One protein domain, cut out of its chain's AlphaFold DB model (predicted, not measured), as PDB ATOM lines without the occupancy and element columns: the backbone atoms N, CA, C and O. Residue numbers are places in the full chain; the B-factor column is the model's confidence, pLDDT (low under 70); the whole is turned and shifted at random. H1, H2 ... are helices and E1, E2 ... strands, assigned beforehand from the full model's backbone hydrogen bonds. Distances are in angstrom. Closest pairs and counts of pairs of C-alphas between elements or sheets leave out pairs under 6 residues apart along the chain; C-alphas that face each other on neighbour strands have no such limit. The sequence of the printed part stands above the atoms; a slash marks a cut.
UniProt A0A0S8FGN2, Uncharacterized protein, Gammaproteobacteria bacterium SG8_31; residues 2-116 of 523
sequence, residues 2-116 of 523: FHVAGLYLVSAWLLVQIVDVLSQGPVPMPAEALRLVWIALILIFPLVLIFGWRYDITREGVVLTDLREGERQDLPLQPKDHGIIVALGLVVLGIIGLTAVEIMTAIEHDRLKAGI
ATOM      1  N   PHE A   2     192.223 179.589 299.931       69.94
ATOM      2  CA  PHE A   2     191.529 179.075 301.139       69.94
ATOM      3  C   PHE A   2     192.429 178.314 302.130       69.94
ATOM      4  O   PHE A   2     192.312 178.512 303.335       69.94
ATOM      5  N   HIS A   3     193.375 177.510 301.636       73.19
ATOM      6  CA  HIS A   3     194.321 176.773 302.485       73.19
ATOM      7  C   HIS A   3     195.286 177.695 303.254       73.19
ATOM      8  O   HIS A   3     195.515 177.490 304.440       73.19
ATOM      9  N   VAL A   4     195.804 178.745 302.604       77.31
ATOM     10  CA  VAL A   4     196.741 179.707 303.216       77.31
ATOM     11  C   VAL A   4     196.025 180.591 304.242       77.31
ATOM     12  O   VAL A   4     196.534 180.796 305.339       77.31
ATOM     13  N   ALA A   5     194.811 181.053 303.924       79.38
ATOM     14  CA  ALA A   5     193.987 181.816 304.860       79.38
ATOM     15  C   ALA A   5     193.591 180.978 306.091       79.38
ATOM     16  O   ALA A   5     193.669 181.466 307.215       79.38
ATOM     17  N   GLY A   6     193.227 179.704 305.896       82.12
ATOM     18  CA  GLY A   6     192.918 178.783 306.992       82.12
ATOM     19  C   GLY A   6     194.121 178.519 307.903       82.12
ATOM     20  O   GLY A   6     193.999 178.618 309.122       82.12
ATOM     21  N   LEU A   7     195.299 178.260 307.323       84.25
ATOM     22  CA  LEU A   7     196.536 178.058 308.083       84.25
ATOM     23  C   LEU A   7     196.925 179.306 308.887       84.25
ATOM     24  O   LEU A   7     197.353 179.193 310.037       84.25
ATOM     25  N   TYR A   8     196.738 180.493 308.304       88.50
ATOM     26  CA  TYR A   8     196.964 181.760 308.990       88.50
ATOM     27  C   TYR A   8     196.028 181.943 310.182       88.50
ATOM     28  O   TYR A   8     196.501 182.264 311.262       88.50
ATOM     29  N   LEU A   9     194.725 181.695 310.019       89.75
ATOM     30  CA  LEU A   9     193.756 181.827 311.111       89.75
ATOM     31  C   LEU A   9     194.077 180.886 312.278       89.75
ATOM     32  O   LEU A   9     194.033 181.312 313.429       89.75
ATOM     33  N   VAL A  10     194.453 179.635 311.993       90.25
ATOM     34  CA  VAL A  10     194.851 178.671 313.032       90.25
ATOM     35  C   VAL A  10     196.136 179.115 313.734       90.25
ATOM     36  O   VAL A  10     196.215 179.069 314.959       90.25
ATOM     37  N   SER A  11     197.125 179.587 312.972       84.44
ATOM     38  CA  SER A  11     198.406 180.055 313.517       84.44
ATOM     39  C   SER A  11     198.244 181.339 314.337       84.44
ATOM     40  O   SER A  11     198.824 181.459 315.411       84.44
ATOM     41  N   ALA A  12     197.418 182.275 313.866       89.19
ATOM     42  CA  ALA A  12     197.068 183.512 314.555       89.19
ATOM     43  C   ALA A  12     196.326 183.222 315.864       89.19
ATOM     44  O   ALA A  12     196.678 183.769 316.905       89.19
ATOM     45  N   TRP A  13     195.350 182.310 315.835       93.00
ATOM     46  CA  TRP A  13     194.643 181.865 317.034       93.00
ATOM     47  C   TRP A  13     195.595 181.234 318.059       93.00
ATOM     48  O   TRP A  13     195.552 181.594 319.234       93.00
ATOM     49  N   LEU A  14     196.498 180.350 317.620       91.94
ATOM     50  CA  LEU A  14     197.494 179.731 318.497       91.94
ATOM     51  C   LEU A  14     198.454 180.772 319.092       91.94
ATOM     52  O   LEU A  14     198.780 180.707 320.274       91.94
ATOM     53  N   LEU A  15     198.890 181.748 318.292       86.81
ATOM     54  CA  LEU A  15     199.780 182.818 318.739       86.81
ATOM     55  C   LEU A  15     199.113 183.680 319.813       86.81
ATOM     56  O   LEU A  15     199.735 183.964 320.832       86.81
ATOM     57  N   VAL A  16     197.837 184.030 319.633       88.06
ATOM     58  CA  VAL A  16     197.057 184.749 320.649       88.06
ATOM     59  C   VAL A  16     196.958 183.939 321.942       88.06
ATOM     60  O   VAL A  16     197.168 184.501 323.010       88.06
ATOM     61  N   GLN A  17     196.707 182.627 321.864       87.19
ATOM     62  CA  GLN A  17     196.672 181.752 323.044       87.19
ATOM     63  C   GLN A  17     198.017 181.726 323.784       87.19
ATOM     64  O   GLN A  17     198.051 181.811 325.006       87.19
ATOM     65  N   ILE A  18     199.136 181.654 323.057       83.50
ATOM     66  CA  ILE A  18     200.476 181.689 323.660       83.50
ATOM     67  C   ILE A  18     200.716 183.030 324.362       83.50
ATOM     68  O   ILE A  18     201.193 183.046 325.494       83.50
ATOM     69  N   VAL A  19     200.376 184.148 323.713       80.50
ATOM     70  CA  VAL A  19     200.536 185.490 324.293       80.50
ATOM     71  C   VAL A  19     199.658 185.668 325.532       80.50
ATOM     72  O   VAL A  19     200.129 186.216 326.524       80.50
ATOM     73  N   ASP A  20     198.421 185.171 325.512       82.56
ATOM     74  CA  ASP A  20     197.496 185.239 326.648       82.56
ATOM     75  C   ASP A  20     197.965 184.388 327.842       82.56
ATOM     76  O   ASP A  20     197.939 184.830 328.985       82.56
ATOM     77  N   VAL A  21     198.499 183.189 327.597       84.06
ATOM     78  CA  VAL A  21     199.089 182.366 328.669       84.06
ATOM     79  C   VAL A  21     200.347 183.021 329.247       84.06
ATOM     80  O   VAL A  21     200.552 183.004 330.461       84.06
ATOM     81  N   LEU A  22     201.198 183.605 328.398       75.06
ATOM     82  CA  LEU A  22     202.404 184.306 328.844       75.06
ATOM     83  C   LEU A  22     202.079 185.583 329.622       75.06
ATOM     84  O   LEU A  22     202.823 185.911 330.545       75.06
ATOM     85  N   SER A  23     200.984 186.273 329.288       70.69
ATOM     86  CA  SER A  23     200.559 187.491 329.986       70.69
ATOM     87  C   SER A  23     200.072 187.219 331.410       70.69
ATOM     88  O   SER A  23     200.268 188.050 332.292       70.69
ATOM     89  N   GLN A  24     199.498 186.037 331.652       70.94
ATOM     90  CA  GLN A  24     199.069 185.571 332.975       70.94
ATOM     91  C   GLN A  24     200.211 184.919 333.782       70.94
ATOM     92  O   GLN A  24     200.027 184.558 334.946       70.94
ATOM     93  N   GLY A  25     201.380 184.726 333.163       67.38
ATOM     94  CA  GLY A  25     202.556 184.095 333.754       67.38
ATOM     95  C   GLY A  25     203.455 185.052 334.556       67.38
ATOM     96  O   GLY A  25     203.117 186.208 334.788       67.38
ATOM     97  N   PRO A  26     204.653 184.600 334.976       61.28
ATOM     98  CA  PRO A  26     205.591 185.401 335.777       61.28
ATOM     99  C   PRO A  26     206.234 186.574 335.015       61.28
ATOM    100  O   PRO A  26     206.989 187.345 335.604       61.28
ATOM    101  N   VAL A  27     205.980 186.699 333.709       62.72
ATOM    102  CA  VAL A  27     206.452 187.821 332.895       62.72
ATOM    103  C   VAL A  27     205.340 188.871 332.860       62.72
ATOM    104  O   VAL A  27     204.307 188.609 332.252       62.72
ATOM    105  N   PRO A  28     205.521 190.055 333.473       60.81
ATOM    106  CA  PRO A  28     204.511 191.104 333.434       60.81
ATOM    107  C   PRO A  28     204.384 191.627 332.000       60.81
ATOM    108  O   PRO A  28     205.268 192.336 331.515       60.81
ATOM    109  N   MET A  29     203.311 191.238 331.311       66.44
ATOM    110  CA  MET A  29     202.941 191.789 330.008       66.44
ATOM    111  C   MET A  29     201.901 192.900 330.214       66.44
ATOM    112  O   MET A  29     200.938 192.684 330.952       66.44
ATOM    113  N   PRO A  30     202.052 194.069 329.571       70.75
ATOM    114  CA  PRO A  30     201.106 195.168 329.696       70.75
ATOM    115  C   PRO A  30     199.764 194.766 329.084       70.75
ATOM    116  O   PRO A  30     199.719 194.024 328.099       70.75
ATOM    117  N   ALA A  31     198.662 195.293 329.619       70.44
ATOM    118  CA  ALA A  31     197.313 194.994 329.121       70.44
ATOM    119  C   ALA A  31     197.144 195.327 327.621       70.44
ATOM    120  O   ALA A  31     196.391 194.665 326.905       70.44
ATOM    121  N   GLU A  32     197.896 196.311 327.124       77.00
ATOM    122  CA  GLU A  32     197.902 196.716 325.716       77.00
ATOM    123  C   GLU A  32     198.624 195.715 324.792       77.00
ATOM    124  O   GLU A  32     198.376 195.718 323.587       77.00
ATOM    125  N   ALA A  33     199.470 194.810 325.308       80.31
ATOM    126  CA  ALA A  33     200.237 193.881 324.470       80.31
ATOM    127  C   ALA A  33     199.332 192.967 323.633       80.31
ATOM    128  O   ALA A  33     199.555 192.794 322.434       80.31
ATOM    129  N   LEU A  34     198.269 192.425 324.238       83.94
ATOM    130  CA  LEU A  34     197.317 191.568 323.530       83.94
ATOM    131  C   LEU A  34     196.610 192.340 322.406       83.94
ATOM    132  O   LEU A  34     196.436 191.825 321.301       83.94
ATOM    133  N   ARG A  35     196.243 193.600 322.666       84.31
ATOM    134  CA  ARG A  35     195.605 194.485 321.685       84.31
ATOM    135  C   ARG A  35     196.531 194.778 320.502       84.31
ATOM    136  O   ARG A  35     196.088 194.692 319.358       84.31
ATOM    137  N   LEU A  36     197.802 195.079 320.762       85.75
ATOM    138  CA  LEU A  36     198.802 195.338 319.721       85.75
ATOM    139  C   LEU A  36     199.059 194.104 318.848       85.75
ATOM    140  O   LEU A  36     199.119 194.216 317.623       85.75
ATOM    141  N   VAL A  37     199.114 192.914 319.453       86.88
ATOM    142  CA  VAL A  37     199.224 191.644 318.717       86.88
ATOM    143  C   VAL A  37     198.022 191.434 317.794       86.88
ATOM    144  O   VAL A  37     198.200 191.076 316.630       86.88
ATOM    145  N   TRP A  38     196.800 191.714 318.257       87.31
ATOM    146  CA  TRP A  38     195.610 191.652 317.401       87.31
ATOM    147  C   TRP A  38     195.681 192.621 316.218       87.31
ATOM    148  O   TRP A  38     195.371 192.227 315.093       87.31
ATOM    149  N   ILE A  39     196.127 193.861 316.440       88.00
ATOM    150  CA  ILE A  39     196.307 194.854 315.369       88.00
ATOM    151  C   ILE A  39     197.325 194.347 314.338       88.00
ATOM    152  O   ILE A  39     197.042 194.365 313.139       88.00
ATOM    153  N   ALA A  40     198.468 193.821 314.787       89.25
ATOM    154  CA  ALA A  40     199.488 193.247 313.914       89.25
ATOM    155  C   ALA A  40     198.932 192.101 313.056       89.25
ATOM    156  O   ALA A  40     199.129 192.074 311.841       89.25
ATOM    157  N   LEU A  41     198.181 191.181 313.670       91.94
ATOM    158  CA  LEU A  41     197.564 190.052 312.973       91.94
ATOM    159  C   LEU A  41     196.518 190.505 311.944       91.94
ATOM    160  O   LEU A  41     196.413 189.912 310.867       91.94
ATOM    161  N   ILE A  42     195.762 191.563 312.229       92.44
ATOM    162  CA  ILE A  42     194.809 192.134 311.271       92.44
ATOM    163  C   ILE A  42     195.548 192.790 310.097       92.44
ATOM    164  O   ILE A  42     195.124 192.626 308.954       92.44
ATOM    165  N   LEU A  43     196.667 193.478 310.344       90.56
ATOM    166  CA  LEU A  43     197.472 194.126 309.302       90.56
ATOM    167  C   LEU A  43     198.242 193.128 308.423       90.56
ATOM    168  O   LEU A  43     198.383 193.348 307.221       90.56
ATOM    169  N   ILE A  44     198.709 192.013 308.990       90.94
ATOM    170  CA  ILE A  44     199.424 190.961 308.251       90.94
ATOM    171  C   ILE A  44     198.458 190.132 307.388       90.94
ATOM    172  O   ILE A  44     198.830 189.676 306.306       90.94
ATOM    173  N   PHE A  45     197.199 189.980 307.802       92.12
ATOM    174  CA  PHE A  45     196.204 189.188 307.076       92.12
ATOM    175  C   PHE A  45     196.017 189.566 305.587       92.12
ATOM    176  O   PHE A  45     196.113 188.670 304.745       92.12
ATOM    177  N   PRO A  46     195.797 190.840 305.196       91.12
ATOM    178  CA  PRO A  46     195.678 191.205 303.785       91.12
ATOM    179  C   PRO A  46     196.963 190.921 302.995       91.12
ATOM    180  O   PRO A  46     196.876 190.509 301.839       91.12
ATOM    181  N   LEU A  47     198.146 191.049 303.606       88.50
ATOM    182  CA  LEU A  47     199.422 190.699 302.967       88.50
ATOM    183  C   LEU A  47     199.505 189.193 302.688       88.50
ATOM    184  O   LEU A  47     199.923 188.781 301.606       88.50
ATOM    185  N   VAL A  48     199.036 188.373 303.631       87.12
ATOM    186  CA  VAL A  48     198.948 186.913 303.480       87.12
ATOM    187  C   VAL A  48     197.936 186.519 302.405       87.12
ATOM    188  O   VAL A  48     198.192 185.587 301.643       87.12
ATOM    189  N   LEU A  49     196.814 187.235 302.280       89.00
ATOM    190  CA  LEU A  49     195.857 187.011 301.193       89.00
ATOM    191  C   LEU A  49     196.448 187.365 299.826       89.00
ATOM    192  O   LEU A  49     196.289 186.585 298.890       89.00
ATOM    193  N   ILE A  50     197.153 188.495 299.715       86.62
ATOM    194  CA  ILE A  50     197.848 188.898 298.482       86.62
ATOM    195  C   ILE A  50     198.892 187.843 298.100       86.62
ATOM    196  O   ILE A  50     198.940 187.408 296.948       86.62
ATOM    197  N   PHE A  51     199.677 187.372 299.075       86.12
ATOM    198  CA  PHE A  51     200.654 186.310 298.867       86.12
ATOM    199  C   PHE A  51     199.985 185.005 298.415       86.12
ATOM    200  O   PHE A  51     200.331 184.475 297.367       86.12
ATOM    201  N   GLY A  52     198.979 184.517 299.147       84.06
ATOM    202  CA  GLY A  52     198.290 183.250 298.865       84.06
ATOM    203  C   GLY A  52     197.298 183.283 297.694       84.06
ATOM    204  O   GLY A  52     196.688 182.253 297.373       84.06
ATOM    205  N   TRP A  53     197.078 184.456 297.097       84.19
ATOM    206  CA  TRP A  53     196.402 184.628 295.811       84.19
ATOM    207  C   TRP A  53     197.383 184.507 294.639       84.19
ATOM    208  O   TRP A  53     197.039 183.936 293.609       84.19
ATOM    209  N   ARG A  54     198.605 185.023 294.805       81.44
ATOM    210  CA  ARG A  54     199.630 185.111 293.754       81.44
ATOM    211  C   ARG A  54     200.550 183.884 293.702       81.44
ATOM    212  O   ARG A  54     200.991 183.498 292.617       81.44
ATOM    213  N   TYR A  55     200.842 183.298 294.858       84.06
ATOM    214  CA  TYR A  55     201.843 182.254 295.048       84.06
ATOM    215  C   TYR A  55     201.243 181.023 295.731       84.06
ATOM    216  O   TYR A  55     200.328 181.137 296.552       84.06
ATOM    217  N   ASP A  56     201.800 179.853 295.421       80.75
ATOM    218  CA  ASP A  56     201.549 178.611 296.152       80.75
ATOM    219  C   ASP A  56     202.848 178.051 296.745       80.75
ATOM    220  O   ASP A  56     203.942 178.314 296.241       80.75
ATOM    221  N   ILE A  57     202.725 177.300 297.840       75.81
ATOM    222  CA  ILE A  57     203.859 176.691 298.546       75.81
ATOM    223  C   ILE A  57     203.866 175.198 298.206       75.81
ATOM    224  O   ILE A  57     203.059 174.434 298.739       75.81
ATOM    225  N   THR A  58     204.766 174.774 297.319       73.81
ATOM    226  CA  THR A  58     204.940 173.363 296.942       73.81
ATOM    227  C   THR A  58     206.139 172.748 297.665       73.81
ATOM    228  O   THR A  58     206.885 173.423 298.377       73.81
ATOM    229  N   ARG A  59     206.356 171.437 297.495       68.88
ATOM    230  CA  ARG A  59     207.536 170.752 298.060       68.88
ATOM    231  C   ARG A  59     208.859 171.220 297.442       68.88
ATOM    232  O   ARG A  59     209.903 171.000 298.043       68.88
ATOM    233  N   GLU A  60     208.804 171.850 296.271       69.00
ATOM    234  CA  GLU A  60     209.967 172.339 295.524       69.00
ATOM    235  C   GLU A  60     210.239 173.835 295.766       69.00
ATOM    236  O   GLU A  60     211.289 174.340 295.373       69.00
ATOM    237  N   GLY A  61     209.336 174.541 296.459       70.94
ATOM    238  CA  GLY A  61     209.501 175.943 296.834       70.94
ATOM    239  C   GLY A  61     208.246 176.784 296.607       70.94
ATOM    240  O   GLY A  61     207.128 176.275 296.551       70.94
ATOM    241  N   VAL A  62     208.432 178.103 296.507       76.69
ATOM    242  CA  VAL A  62     207.352 179.051 296.199       76.69
ATOM    243  C   VAL A  62     207.176 179.119 294.687       76.69
ATOM    244  O   VAL A  62     208.139 179.376 293.967       76.69
ATOM    245  N   VAL A  63     205.954 178.907 294.205       78.75
ATOM    246  CA  VAL A  63     205.652 178.825 292.772       78.75
ATOM    247  C   VAL A  63     204.525 179.786 292.411       78.75
ATOM    248  O   VAL A  63     203.668 180.102 293.240       78.75
ATOM    249  N   LEU A  64     204.537 180.306 291.183       75.75
ATOM    250  CA  LEU A  64     203.497 181.212 290.718       75.75
ATOM    251  C   LEU A  64     202.237 180.436 290.331       75.75
ATOM    252  O   LEU A  64     202.312 179.485 289.559       75.75
ATOM    253  N   THR A  65     201.078 180.874 290.828       68.81
ATOM    254  CA  THR A  65     199.786 180.285 290.445       68.81
ATOM    255  C   THR A  65     199.292 180.901 289.130       68.81
ATOM    256  O   THR A  65     199.058 182.110 289.081       68.81
ATOM    257  N   ASP A  66     199.091 180.090 288.084       64.81
ATOM    258  CA  ASP A  66     198.327 180.471 286.884       64.81
ATOM    259  C   ASP A  66     197.053 179.614 286.774       64.81
ATOM    260  O   ASP A  66     197.064 178.408 287.021       64.81
ATOM    261  N   LEU A  67     195.933 180.261 286.448       56.81
ATOM    262  CA  LEU A  67     194.605 179.651 286.297       56.81
ATOM    263  C   LEU A  67     194.157 179.749 284.836       56.81
ATOM    264  O   LEU A  67     193.066 180.241 284.536       56.81
ATOM    265  N   ARG A  68     195.008 179.325 283.903       54.22
ATOM    266  CA  ARG A  68     194.634 179.210 282.492       54.22
ATOM    267  C   ARG A  68     194.169 177.784 282.208       54.22
ATOM    268  O   ARG A  68     194.878 176.834 282.488       54.22
ATOM    269  N   GLU A  69     192.951 177.672 281.675       47.19
ATOM    270  CA  GLU A  69     192.334 176.430 281.165       47.19
ATOM    271  C   GLU A  69     191.886 175.378 282.200       47.19
ATOM    272  O   GLU A  69     191.648 174.228 281.855       47.19
ATOM    273  N   GLY A  70     191.671 175.757 283.465       55.03
ATOM    274  CA  GLY A  70     191.047 174.869 284.463       55.03
ATOM    275  C   GLY A  70     191.954 173.759 285.013       55.03
ATOM    276  O   GLY A  70     191.598 173.137 286.013       55.03
ATOM    277  N   GLU A  71     193.143 173.572 284.441       56.88
ATOM    278  CA  GLU A  71     194.240 172.803 285.025       56.88
ATOM    279  C   GLU A  71     195.220 173.739 285.737       56.88
ATOM    280  O   GLU A  71     195.631 174.777 285.222       56.88
ATOM    281  N   ARG A  72     195.575 173.386 286.972       58.69
ATOM    282  CA  ARG A  72     196.484 174.171 287.805       58.69
ATOM    283  C   ARG A  72     197.920 173.912 287.344       58.69
ATOM    284  O   ARG A  72     198.392 172.787 287.484       58.69
ATOM    285  N   GLN A  73     198.590 174.929 286.801       65.00
ATOM    286  CA  GLN A  73     199.989 174.831 286.377       65.00
ATOM    287  C   GLN A  73     200.912 175.635 287.297       65.00
ATOM    288  O   GLN A  73     200.671 176.809 287.585       65.00
ATOM    289  N   ASP A  74     201.989 174.978 287.714       69.56
ATOM    290  CA  ASP A  74     203.032 175.502 288.588       69.56
ATOM    291  C   ASP A  74     204.130 176.157 287.728       69.56
ATOM    292  O   ASP A  74     204.899 175.472 287.051       69.56
ATOM    293  N   LEU A  75     204.187 177.496 287.710       73.94
ATOM    294  CA  LEU A  75     205.156 178.251 286.903       73.94
ATOM    295  C   LEU A  75     206.367 178.732 287.724       73.94
ATOM    296  O   LEU A  75     206.184 179.307 288.804       73.94
ATOM    297  N   PRO A  76     207.605 178.611 287.202       77.19
ATOM    298  CA  PRO A  76     208.796 179.094 287.895       77.19
ATOM    299  C   PRO A  76     208.747 180.615 288.123       77.19
ATOM    300  O   PRO A  76     208.269 181.379 287.279       77.19
ATOM    301  N   LEU A  77     209.270 181.057 289.271       78.69
ATOM    302  CA  LEU A  77     209.304 182.466 289.676       78.69
ATOM    303  C   LEU A  77     210.100 183.326 288.683       78.69
ATOM    304  O   LEU A  77     211.224 182.988 288.311       78.69
ATOM    305  N   GLN A  78     209.568 184.496 288.319       82.38
ATOM    306  CA  GLN A  78     210.322 185.482 287.544       82.38
ATOM    307  C   GLN A  78     211.181 186.364 288.477       82.38
ATOM    308  O   GLN A  78     210.881 186.494 289.670       82.38
ATOM    309  N   PRO A  79     212.227 187.047 287.970       81.00
ATOM    310  CA  PRO A  79     213.061 187.943 288.785       81.00
ATOM    311  C   PRO A  79     212.269 189.038 289.519       81.00
ATOM    312  O   PRO A  79     212.592 189.396 290.648       81.00
ATOM    313  N   LYS A  80     211.177 189.527 288.919       79.94
ATOM    314  CA  LYS A  80     210.271 190.512 289.534       79.94
ATOM    315  C   LYS A  80     209.478 189.960 290.726       79.94
ATOM    316  O   LYS A  80     209.161 190.714 291.639       79.94
ATOM    317  N   ASP A  81     209.177 188.661 290.737       80.25
ATOM    318  CA  ASP A  81     208.402 188.030 291.809       80.25
ATOM    319  C   ASP A  81     209.228 187.915 293.097       80.25
ATOM    320  O   ASP A  81     208.693 188.096 294.187       80.25
ATOM    321  N   HIS A  82     210.548 187.739 292.979       80.81
ATOM    322  CA  HIS A  82     211.460 187.792 294.124       80.81
ATOM    323  C   HIS A  82     211.420 189.165 294.809       80.81
ATOM    324  O   HIS A  82     211.389 189.237 296.035       80.81
ATOM    325  N   GLY A  83     211.342 190.254 294.034       84.50
ATOM    326  CA  GLY A  83     211.201 191.609 294.575       84.50
ATOM    327  C   GLY A  83     209.898 191.813 295.355       84.50
ATOM    328  O   GLY A  83     209.914 192.421 296.421       84.50
ATOM    329  N   ILE A  84     208.784 191.253 294.870       83.62
ATOM    330  CA  ILE A  84     207.478 191.326 295.547       83.62
ATOM    331  C   ILE A  84     207.494 190.525 296.854       83.62
ATOM    332  O   ILE A  84     207.031 191.023 297.879       83.62
ATOM    333  N   ILE A  85     208.057 189.313 296.847       84.44
ATOM    334  CA  ILE A  85     208.173 188.469 298.048       84.44
ATOM    335  C   ILE A  85     209.036 189.159 299.108       84.44
ATOM    336  O   ILE A  85     208.641 189.227 300.272       84.44
ATOM    337  N   VAL A  86     210.182 189.722 298.707       85.62
ATOM    338  CA  VAL A  86     211.059 190.481 299.611       85.62
ATOM    339  C   VAL A  86     210.336 191.709 300.165       85.62
ATOM    340  O   VAL A  86     210.388 191.940 301.370       85.62
ATOM    341  N   ALA A  87     209.606 192.460 299.335       85.94
ATOM    342  CA  ALA A  87     208.852 193.627 299.784       85.94
ATOM    343  C   ALA A  87     207.760 193.261 300.804       85.94
ATOM    344  O   ALA A  87     207.682 193.881 301.860       85.94
ATOM    345  N   LEU A  88     206.959 192.223 300.536       86.25
ATOM    346  CA  LEU A  88     205.944 191.735 301.478       86.25
ATOM    347  C   LEU A  88     206.579 191.251 302.788       86.25
ATOM    348  O   LEU A  88     206.085 191.580 303.866       86.25
ATOM    349  N   GLY A  89     207.701 190.527 302.706       85.31
ATOM    350  CA  GLY A  89     208.456 190.076 303.874       85.31
ATOM    351  C   GLY A  89     208.987 191.234 304.723       85.31
ATOM    352  O   GLY A  89     208.865 191.195 305.945       85.31
ATOM    353  N   LEU A  90     209.508 192.291 304.093       90.00
ATOM    354  CA  LEU A  90     209.974 193.495 304.789       90.00
ATOM    355  C   LEU A  90     208.832 194.251 305.474       90.00
ATOM    356  O   LEU A  90     209.017 194.726 306.590       90.00
ATOM    357  N   VAL A  91     207.649 194.330 304.855       87.50
ATOM    358  CA  VAL A  91     206.470 194.957 305.479       87.50
ATOM    359  C   VAL A  91     206.015 194.158 306.701       87.50
ATOM    360  O   VAL A  91     205.787 194.742 307.755       87.50
ATOM    361  N   VAL A  92     205.938 192.827 306.599       87.44
ATOM    362  CA  VAL A  92     205.592 191.962 307.742       87.44
ATOM    363  C   VAL A  92     206.627 192.095 308.861       87.44
ATOM    364  O   VAL A  92     206.254 192.266 310.019       87.44
ATOM    365  N   LEU A  93     207.921 192.079 308.526       88.38
ATOM    366  CA  LEU A  93     209.001 192.268 309.495       88.38
ATOM    367  C   LEU A  93     208.929 193.650 310.158       88.38
ATOM    368  O   LEU A  93     209.146 193.756 311.361       88.38
ATOM    369  N   GLY A  94     208.586 194.691 309.396       86.56
ATOM    370  CA  GLY A  94     208.376 196.044 309.905       86.56
ATOM    371  C   GLY A  94     207.208 196.129 310.886       86.56
ATOM    372  O   GLY A  94     207.366 196.709 311.955       86.56
ATOM    373  N   ILE A  95     206.068 195.499 310.572       87.31
ATOM    374  CA  ILE A  95     204.901 195.435 311.472       87.31
ATOM    375  C   ILE A  95     205.273 194.714 312.773       87.31
ATOM    376  O   ILE A  95     205.009 195.230 313.857       87.31
ATOM    377  N   ILE A  96     205.937 193.557 312.681       85.56
ATOM    378  CA  ILE A  96     206.382 192.796 313.857       85.56
ATOM    379  C   ILE A  96     207.377 193.618 314.683       85.56
ATOM    380  O   ILE A  96     207.213 193.735 315.894       85.56
ATOM    381  N   GLY A  97     208.374 194.229 314.040       84.88
ATOM    382  CA  GLY A  97     209.367 195.067 314.708       84.88
ATOM    383  C   GLY A  97     208.737 196.253 315.437       84.88
ATOM    384  O   GLY A  97     209.043 196.473 316.605       84.88
ATOM    385  N   LEU A  98     207.812 196.966 314.788       87.69
ATOM    386  CA  LEU A  98     207.101 198.094 315.391       87.69
ATOM    387  C   LEU A  98     206.277 197.650 316.605       87.69
ATOM    388  O   LEU A  98     206.396 198.239 317.675       87.69
ATOM    389  N   THR A  99     205.512 196.564 316.470       84.94
ATOM    390  CA  THR A  99     204.704 196.038 317.584       84.94
ATOM    391  C   THR A  99     205.566 195.565 318.752       84.94
ATOM    392  O   THR A  99     205.212 195.791 319.904       84.94
ATOM    393  N   ALA A 100     206.731 194.968 318.485       84.06
ATOM    394  CA  ALA A 100     207.673 194.570 319.524       84.06
ATOM    395  C   ALA A 100     208.261 195.781 320.263       84.06
ATOM    396  O   ALA A 100     208.395 195.733 321.485       84.06
ATOM    397  N   VAL A 101     208.573 196.870 319.549       82.81
ATOM    398  CA  VAL A 101     209.028 198.128 320.162       82.81
ATOM    399  C   VAL A 101     207.935 198.722 321.049       82.81
ATOM    400  O   VAL A 101     208.220 199.042 322.197       82.81
ATOM    401  N   GLU A 102     206.690 198.804 320.574       82.31
ATOM    402  CA  GLU A 102     205.565 199.334 321.364       82.31
ATOM    403  C   GLU A 102     205.249 198.487 322.606       82.31
ATOM    404  O   GLU A 102     204.947 199.019 323.672       82.31
ATOM    405  N   ILE A 103     205.359 197.159 322.505       81.50
ATOM    406  CA  ILE A 103     205.214 196.273 323.665       81.50
ATOM    407  C   ILE A 103     206.365 196.496 324.653       81.50
ATOM    408  O   ILE A 103     206.130 196.554 325.859       81.50
ATOM    409  N   MET A 104     207.601 196.646 324.168       77.12
ATOM    410  CA  MET A 104     208.766 196.865 325.027       77.12
ATOM    411  C   MET A 104     208.676 198.201 325.775       77.12
ATOM    412  O   MET A 104     208.919 198.233 326.982       77.12
ATOM    413  N   THR A 105     208.259 199.276 325.100       75.75
ATOM    414  CA  THR A 105     208.057 200.589 325.732       75.75
ATOM    415  C   THR A 105     206.903 200.565 326.730       75.75
ATOM    416  O   THR A 105     207.018 201.151 327.805       75.75
ATOM    417  N   ALA A 106     205.818 199.842 326.440       77.81
ATOM    418  CA  ALA A 106     204.715 199.661 327.380       77.81
ATOM    419  C   ALA A 106     205.137 198.869 328.634       77.81
ATOM    420  O   ALA A 106     204.790 199.261 329.746       77.81
ATOM    421  N   ILE A 107     205.942 197.806 328.482       73.75
ATOM    422  CA  ILE A 107     206.522 197.056 329.614       73.75
ATOM    423  C   ILE A 107     207.407 197.970 330.465       73.75
ATOM    424  O   ILE A 107     207.342 197.925 331.692       73.75
ATOM    425  N   GLU A 108     208.265 198.771 329.836       68.88
ATOM    426  CA  GLU A 108     209.166 199.687 330.534       68.88
ATOM    427  C   GLU A 108     208.388 200.764 331.297       68.88
ATOM    428  O   GLU A 108     208.673 201.022 332.464       68.88
ATOM    429  N   HIS A 109     207.328 201.300 330.694       66.38
ATOM    430  CA  HIS A 109     206.441 202.270 331.325       66.38
ATOM    431  C   HIS A 109     205.695 201.686 332.539       66.38
ATOM    432  O   HIS A 109     205.664 202.318 333.596       66.38
ATOM    433  N   ASP A 110     205.156 200.467 332.435       69.00
ATOM    434  CA  ASP A 110     204.491 199.784 333.554       69.00
ATOM    435  C   ASP A 110     205.478 199.387 334.660       69.00
ATOM    436  O   ASP A 110     205.162 199.487 335.845       69.00
ATOM    437  N   ARG A 111     206.707 198.994 334.300       65.19
ATOM    438  CA  ARG A 111     207.781 198.740 335.271       65.19
ATOM    439  C   ARG A 111     208.221 200.005 335.987       65.19
ATOM    440  O   ARG A 111     208.474 199.932 337.180       65.19
ATOM    441  N   LEU A 112     208.294 201.141 335.299       62.12
ATOM    442  CA  LEU A 112     208.566 202.431 335.931       62.12
ATOM    443  C   LEU A 112     207.423 202.810 336.881       62.12
ATOM    444  O   LEU A 112     207.691 203.163 338.024       62.12
ATOM    445  N   LYS A 113     206.158 202.622 336.480       61.47
ATOM    446  CA  LYS A 113     204.995 202.819 337.368       61.47
ATOM    447  C   LYS A 113     205.008 201.906 338.598       61.47
ATOM    448  O   LYS A 113     204.618 202.347 339.670       61.47
ATOM    449  N   ALA A 114     205.437 200.652 338.450       59.06
ATOM    450  CA  ALA A 114     205.509 199.679 339.543       59.06
ATOM    451  C   ALA A 114     206.774 199.826 340.415       59.06
ATOM    452  O   ALA A 114     206.744 199.501 341.599       59.06
ATOM    453  N   GLY A 115     207.880 200.285 339.824       50.75
ATOM    454  CA  GLY A 115     209.176 200.528 340.462       50.75
ATOM    455  C   GLY A 115     209.258 201.871 341.185       50.75
ATOM    456  O   GLY A 115     210.045 202.005 342.120       50.75
ATOM    457  N   ILE A 116     208.377 202.822 340.847       53.75
ATOM    458  CA  ILE A 116     207.900 203.835 341.794       53.75
ATOM    459  C   ILE A 116     207.066 203.074 342.828       53.75
ATOM    460  O   ILE A 116     205.835 203.096 342.825       53.75
TER     461      ILE A 116
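Overview. This is residues 2 to 116 of the 523 residues of an uncharacterized protein of Gammaproteobacteria bacterium SG8_31 (UniProt A0A0S8FGN2). Look for three long helices side by side, H2 touching both H1 and H3, with a small antiparallel sheet, E1 E2 E3, at one end, where residues 67 to 72 stick out. The 115 printed residues, mostly helix, run H1 H2 E1 E2 E3 H3. The whole is a loose rod, 67 by 26 by 21 A, radius of gyration of the C-alphas 18.6 A.

Arrangement. H1, residues 2 to 23, touches H2, residues 31 to 54, closest at C-alphas Val 4 and Gly 52, 5.8 A: a helical hairpin. H2 touches H3, residues 79 to 115, closest at C-alphas Ala 33 and Ile 103, 5.6 A, opposite ways at a shallow tilt of 4 degrees. E1, E2 and E3, residues 55 to 58, 61 to 66 and 73 to 75, form a meander of antiparallel neighbours: find N 56 and O 63 at 2.9 A, N 64 and O 75 at 3.1 A. O i to N i+4 pairs are within hydrogen-bond range throughout H1, in 17 of 20 for H2 and 32 of 33 for H3.

Along the chain. From C-alpha 2 at (191.529, 179.075, 301.139), H1 runs 31.4 A; H2 runs 36.8 A; H3 runs 53.3 A and ends with C-alpha 115 at (209.176, 200.528, 340.462).

Size, cuts and confidence. The printed part has no cut and no long link; pLDDT is under 70 in 27 residues, among them 65 to 74 and 108 to 116.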